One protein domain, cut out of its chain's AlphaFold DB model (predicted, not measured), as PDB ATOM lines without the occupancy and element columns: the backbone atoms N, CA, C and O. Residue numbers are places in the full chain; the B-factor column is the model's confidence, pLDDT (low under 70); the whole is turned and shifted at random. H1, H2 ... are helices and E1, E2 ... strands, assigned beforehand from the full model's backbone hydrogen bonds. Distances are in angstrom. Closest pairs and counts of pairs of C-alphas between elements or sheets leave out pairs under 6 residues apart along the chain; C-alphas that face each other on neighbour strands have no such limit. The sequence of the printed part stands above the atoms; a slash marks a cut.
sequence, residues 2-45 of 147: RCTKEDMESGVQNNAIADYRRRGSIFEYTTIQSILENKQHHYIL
ATOM      1  N   ARG A   2     -14.016  -6.398  27.273       93.19
ATOM      2  CA  ARG A   2     -14.751  -5.967  26.061       93.19
ATOM      3  C   ARG A   2     -16.245  -5.834  26.357       93.19
ATOM      4  O   ARG A   2     -16.769  -6.694  27.055       93.19
ATOM      5  N   CYS A   3     -16.905  -4.803  25.842       93.31
ATOM      6  CA  CYS A   3     -18.340  -4.575  26.041       93.31
ATOM      7  C   CYS A   3     -19.016  -3.930  24.818       93.31
ATOM      8  O   CYS A   3     -18.347  -3.502  23.866       93.31
ATOM      9  N   THR A   4     -20.351  -3.900  24.845       96.25
ATOM     10  CA  THR A   4     -21.188  -3.175  23.878       96.25
ATOM     11  C   THR A   4     -21.129  -1.664  24.124       96.25
ATOM     12  O   THR A   4     -20.521  -1.198  25.091       96.25
ATOM     13  N   LYS A   5     -21.746  -0.877  23.238       95.38
ATOM     14  CA  LYS A   5     -21.825   0.573  23.425       95.38
ATOM     15  C   LYS A   5     -22.693   0.916  24.639       95.38
ATOM     16  O   LYS A   5     -22.285   1.738  25.449       95.38
ATOM     17  N   GLU A   6     -23.840   0.262  24.768       96.06
ATOM     18  CA  GLU A   6     -24.815   0.483  25.834       96.06
ATOM     19  C   GLU A   6     -24.208   0.153  27.207       96.06
ATOM     20  O   GLU A   6     -24.302   0.949  28.141       96.06
ATOM     21  N   ASP A   7     -23.493  -0.972  27.306       95.31
ATOM     22  CA  ASP A   7     -22.789  -1.367  28.533       95.31
ATOM     23  C   ASP A   7     -21.665  -0.383  28.887       95.31
ATOM     24  O   ASP A   7     -21.447  -0.072  30.060       95.31
ATOM     25  N   MET A   8     -20.938   0.115  27.881       95.25
ATOM     26  CA  MET A   8     -19.896   1.126  28.073       95.25
ATOM     27  C   MET A   8     -20.491   2.438  28.595       95.25
ATOM     28  O   MET A   8     -20.003   2.971  29.589       95.25
ATOM     29  N   GLU A   9     -21.559   2.938  27.971       95.38
ATOM     30  CA  GLU A   9     -22.221   4.185  28.371       95.38
ATOM     31  C   GLU A   9     -22.788   4.079  29.791       95.38
ATOM     32  O   GLU A   9     -22.532   4.954  30.622       95.38
ATOM     33  N   SER A  10     -23.452   2.964  30.105       97.00
ATOM     34  CA  SER A  10     -23.931   2.658  31.457       97.00
ATOM     35  C   SER A  10     -22.782   2.603  32.471       97.00
ATOM     36  O   SER A  10     -22.845   3.218  33.539       97.00
ATOM     37  N   GLY A  11     -21.679   1.927  32.140       95.50
ATOM     38  CA  GLY A  11     -20.512   1.837  33.017       95.50
ATOM     39  C   GLY A  11     -19.826   3.186  33.263       95.50
ATOM     40  O   GLY A  11     -19.344   3.437  34.369       95.50
ATOM     41  N   VAL A  12     -19.803   4.076  32.268       94.12
ATOM     42  CA  VAL A  12     -19.296   5.450  32.416       94.12
ATOM     43  C   VAL A  12     -20.233   6.290  33.287       94.12
ATOM     44  O   VAL A  12     -19.752   7.000  34.171       94.12
ATOM     45  N   GLN A  13     -21.549   6.190  33.079       94.50
ATOM     46  CA  GLN A  13     -22.552   6.912  33.869       94.50
ATOM     47  C   GLN A  13     -22.498   6.525  35.351       94.50
ATOM     48  O   GLN A  13     -22.565   7.389  36.222       94.50
ATOM     49  N   ASN A  14     -22.296   5.239  35.634       95.06
ATOM     50  CA  ASN A  14     -22.196   4.701  36.990       95.06
ATOM     51  C   ASN A  14     -20.800   4.860  37.620       95.06
ATOM     52  O   ASN A  14     -20.525   4.254  38.650       95.06
ATOM     53  N   ASN A  15     -19.894   5.639  37.010       92.94
ATOM     54  CA  ASN A  15     -18.503   5.815  37.454       92.94
ATOM     55  C   ASN A  15     -17.699   4.504  37.601       92.94
ATOM     56  O   ASN A  15     -16.677   4.492  38.277       92.94
ATOM     57  N   ALA A  16     -18.114   3.411  36.954       95.31
ATOM     58  CA  ALA A  16     -17.471   2.101  37.065       95.31
ATOM     59  C   ALA A  16     -16.308   1.915  36.072       95.31
ATOM     60  O   ALA A  16     -15.404   1.105  36.303       95.31
ATOM     61  N   ILE A  17     -16.317   2.660  34.962       94.81
ATOM     62  CA  ILE A  17     -15.296   2.602  33.907       94.81
ATOM     63  C   ILE A  17     -14.316   3.770  34.048       94.81
ATOM     64  O   ILE A  17     -14.708   4.935  34.024       94.81
ATOM     65  N   ALA A  18     -13.024   3.453  34.136       92.94
ATOM     66  CA  ALA A  18     -11.946   4.437  34.148       92.94
ATOM     67  C   ALA A  18     -11.678   4.971  32.733       92.94
ATOM     68  O   ALA A  18     -11.713   6.177  32.476       92.94
ATOM     69  N   ASP A  19     -11.470   4.050  31.793       92.06
ATOM     70  CA  ASP A  19     -11.143   4.344  30.404       92.06
ATOM     71  C   ASP A  19     -11.734   3.306  29.451       92.06
ATOM     72  O   ASP A  19     -11.976   2.157  29.838       92.06
ATOM     73  N   TYR A  20     -11.953   3.725  28.208       92.56
ATOM     74  CA  TYR A  20     -12.430   2.871  27.139       92.56
ATOM     75  C   TYR A  20     -11.906   3.316  25.771       92.56
ATOM     76  O   TYR A  20     -11.666   4.492  25.504       92.56
ATOM     77  N   ARG A  21     -11.805   2.358  24.850       91.50
ATOM     78  CA  ARG A  21     -11.369   2.563  23.471       91.50
ATOM     79  C   ARG A  21     -12.257   1.795  22.512       91.50
ATOM     80  O   ARG A  21     -12.499   0.603  22.681       91.50
ATOM     81  N   ARG A  22     -12.703   2.465  21.453       92.12
ATOM     82  CA  ARG A  22     -13.489   1.826  20.397       92.12
ATOM     83  C   ARG A  22     -12.600   0.942  19.517       92.12
ATOM     84  O   ARG A  22     -11.575   1.394  19.009       92.12
ATOM     85  N   ARG A  23     -13.028  -0.297  19.283       91.56
ATOM     86  CA  ARG A  23     -12.422  -1.276  18.369       91.56
ATOM     87  C   ARG A  23     -13.499  -1.828  17.435       91.56
ATOM     88  O   ARG A  23     -14.128  -2.845  17.708       91.56
ATOM     89  N   GLY A  24     -13.741  -1.125  16.328       91.69
ATOM     90  CA  GLY A  24     -14.830  -1.461  15.407       91.69
ATOM     91  C   GLY A  24     -16.201  -1.206  16.042       91.69
ATOM     92  O   GLY A  24     -16.547  -0.054  16.330       91.69
ATOM     93  N   SER A  25     -16.980  -2.272  16.241       91.62
ATOM     94  CA  SER A  25     -18.303  -2.237  16.882       91.62
ATOM     95  C   SER A  25     -18.274  -2.455  18.398       91.62
ATOM     96  O   SER A  25     -19.281  -2.203  19.051       91.62
ATOM     97  N   ILE A  26     -17.144  -2.892  18.962       94.62
ATOM     98  CA  ILE A  26     -17.001  -3.175  20.397       94.62
ATOM     99  C   ILE A  26     -16.093  -2.155  21.083       94.62
ATOM    100  O   ILE A  26     -15.293  -1.472  20.435       94.62
ATOM    101  N   PHE A  27     -16.192  -2.075  22.407       94.94
ATOM    102  CA  PHE A  27     -15.339  -1.232  23.235       94.94
ATOM    103  C   PHE A  27     -14.434  -2.088  24.112       94.94
ATOM    104  O   PHE A  27     -14.891  -3.010  24.780       94.94
ATOM    105  N   GLU A  28     -13.140  -1.783  24.110       94.06
ATOM    106  CA  GLU A  28     -12.210  -2.255  25.133       94.06
ATOM    107  C   GLU A  28     -12.245  -1.277  26.301       94.06
ATOM    108  O   GLU A  28     -12.274  -0.072  26.071       94.06
ATOM    109  N   TYR A  29     -12.254  -1.767  27.538       93.19
ATOM    110  CA  TYR A  29     -12.353  -0.899  28.712       93.19
ATOM    111  C   TYR A  29     -11.581  -1.425  29.924       93.19
ATOM    112  O   TYR A  29     -11.295  -2.630  30.036       93.19
ATOM    113  N   THR A  30     -11.297  -0.490  30.832       92.31
ATOM    114  CA  THR A  30     -10.668  -0.690  32.143       92.31
ATOM    115  C   THR A  30     -11.618  -0.191  33.230       92.31
ATOM    116  O   THR A  30     -12.129   0.927  33.138       92.31
ATOM    117  N   THR A  31     -11.873  -1.001  34.259       93.94
ATOM    118  CA  THR A  31     -12.760  -0.614  35.369       93.94
ATOM    119  C   THR A  31     -11.985   0.044  36.494       93.94
ATOM    120  O   THR A  31     -10.817  -0.274  36.723       93.94
ATOM    121  N   ILE A  32     -12.664   0.904  37.250       93.94
ATOM    122  CA  ILE A  32     -12.136   1.470  38.495       93.94
ATOM    123  C   ILE A  32     -11.752   0.352  39.468       93.94
ATOM    124  O   ILE A  32     -10.649   0.358  40.009       93.94
ATOM    125  N   GLN A  33     -12.615  -0.657  39.604       93.06
ATOM    126  CA  GLN A  33     -12.375  -1.796  40.486       93.06
ATOM    127  C   GLN A  33     -11.066  -2.529  40.148       93.06
ATOM    128  O   GLN A  33     -10.255  -2.765  41.040       93.06
ATOM    129  N   SER A  34     -10.798  -2.797  38.861       91.44
ATOM    130  CA  SER A  34      -9.560  -3.479  38.449       91.44
ATOM    131  C   SER A  34      -8.287  -2.695  38.783       91.44
ATOM    132  O   SER A  34      -7.241  -3.290  39.033       91.44
ATOM    133  N   ILE A  35      -8.372  -1.360  38.817       91.06
ATOM    134  CA  ILE A  35      -7.252  -0.497  39.204       91.06
ATOM    135  C   ILE A  35      -7.051  -0.560  40.724       91.06
ATOM    136  O   ILE A  35      -5.922  -0.704  41.184       91.06
ATOM    137  N   LEU A  36      -8.135  -0.495  41.506       89.44
ATOM    138  CA  LEU A  36      -8.087  -0.512  42.974       89.44
ATOM    139  C   LEU A  36      -7.617  -1.851  43.561       89.44
ATOM    140  O   LEU A  36      -7.018  -1.876  44.639       89.44
ATOM    141  N   GLU A  37      -7.886  -2.956  42.869       89.75
ATOM    142  CA  GLU A  37      -7.456  -4.295  43.283       89.75
ATOM    143  C   GLU A  37      -5.937  -4.486  43.157       89.75
ATOM    144  O   GLU A  37      -5.337  -5.220  43.946       89.75
ATOM    145  N   ASN A  38      -5.276  -3.787  42.228       80.19
ATOM    146  CA  ASN A  38      -3.838  -3.916  41.998       80.19
ATOM    147  C   ASN A  38      -3.032  -2.825  42.725       80.19
ATOM    148  O   ASN A  38      -2.541  -1.874  42.125       80.19
ATOM    149  N   LYS A  39      -2.873  -2.981  44.045       76.75
ATOM    150  CA  LYS A  39      -2.218  -1.979  44.913       76.75
ATOM    151  C   LYS A  39      -0.686  -1.965  44.878       76.75
ATOM    152  O   LYS A  39      -0.083  -1.110  45.513       76.75
ATOM    153  N   GLN A  40      -0.055  -2.923  44.202       81.38
ATOM    154  CA  GLN A  40       1.404  -3.107  44.256       81.38
ATOM    155  C   GLN A  40       2.140  -2.506  43.052       81.38
ATOM    156  O   GLN A  40       3.360  -2.388  43.079       81.38
ATOM    157  N   HIS A  41       1.418  -2.130  41.991       87.12
ATOM    158  CA  HIS A  41       2.020  -1.657  40.749       87.12
ATOM    159  C   HIS A  41       1.281  -0.442  40.196       87.12
ATOM    160  O   HIS A  41       0.062  -0.328  40.301       87.12
ATOM    161  N   HIS A  42       2.022   0.439  39.528       88.75
ATOM    162  CA  HIS A  42       1.418   1.509  38.746       88.75
ATOM    163  C   HIS A  42       0.783   0.947  37.472       88.75
ATOM    164  O   HIS A  42       1.454   0.311  36.656       88.75
ATOM    165  N   TYR A  43      -0.502   1.232  37.275       88.88
ATOM    166  CA  TYR A  43      -1.185   0.958  36.016       88.88
ATOM    167  C   TYR A  43      -0.776   1.990  34.961       88.88
ATOM    168  O   TYR A  43      -0.911   3.194  35.175       88.88
ATOM    169  N   ILE A  44      -0.299   1.524  33.805       89.44
ATOM    170  CA  ILE A  44      -0.044   2.391  32.651       89.44
ATOM    171  C   ILE A  44      -1.343   2.507  31.857       89.44
ATOM    172  O   ILE A  44      -1.877   1.511  31.372       89.44
ATOM    173  N   LEU A  45      -1.838   3.734  31.737       87.44
ATOM    174  CA  LEU A  45      -3.104   4.059  31.095       87.44
ATOM    175  C   LEU A  45      -2.833   4.997  29.908       87.44
ATOM    176  O   LEU A  45      -2.310   6.093  30.090       87.44
TER     177      LEU A  45
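AT A GLANCE: This is residues 2 to 45 of the 147 residues of the protein "AAEL007914-PA" of Aedes aegypti (UniProt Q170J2). A two-stranded hairpin, E1 and E2, has helix H1 packed on both strands, while short helix H2 follows E2 directly and residues 36 to 42 stick out beyond. The printed part has 44 residues with two named helices and two named strands, in the order H1, E1, E2, H2; the sheet is antiparallel and the class mixed. It is flat, 33 by 21 by 11 A, and only just compact, close to loose, with a radius of gyration of the C-alphas of 11.1 A.

IN THESE COORDINATES: H1, residues 5 to 13, begins at C-alpha 5 (-21.825, 0.573, 23.425) and is 12.2 A long. E1, residues 17 to 23, spans 16.3 A; E2, residues 26 to 31, 15.8 A. H2, residues 32 to 37, ends at C-alpha 37 (-7.456, -4.295, 43.283).

HOW THE PARTS SIT: Residues 2 to 3 pair antiparallel with 27 to 28 of E2. The closest C-alphas of H1 and E1 are Gly 11 and Ile 17, 5.3 A; of H1 and E2, Lys 5 and Phe 27, 6.7 A. E1 and E2 stand at 159 degrees, with N 21 and O 28 2.8 A apart, within hydrogen-bond range. H1 and H2 are apart. In both helices every O i to N i+4 pair is within hydrogen-bond range.

THE WHOLE: The farthest C-alphas, Ser 25 and Gln 40, are 33.7 A apart. The printed part has no cut, its three links are tight, and no printed residue is under pLDDT 70.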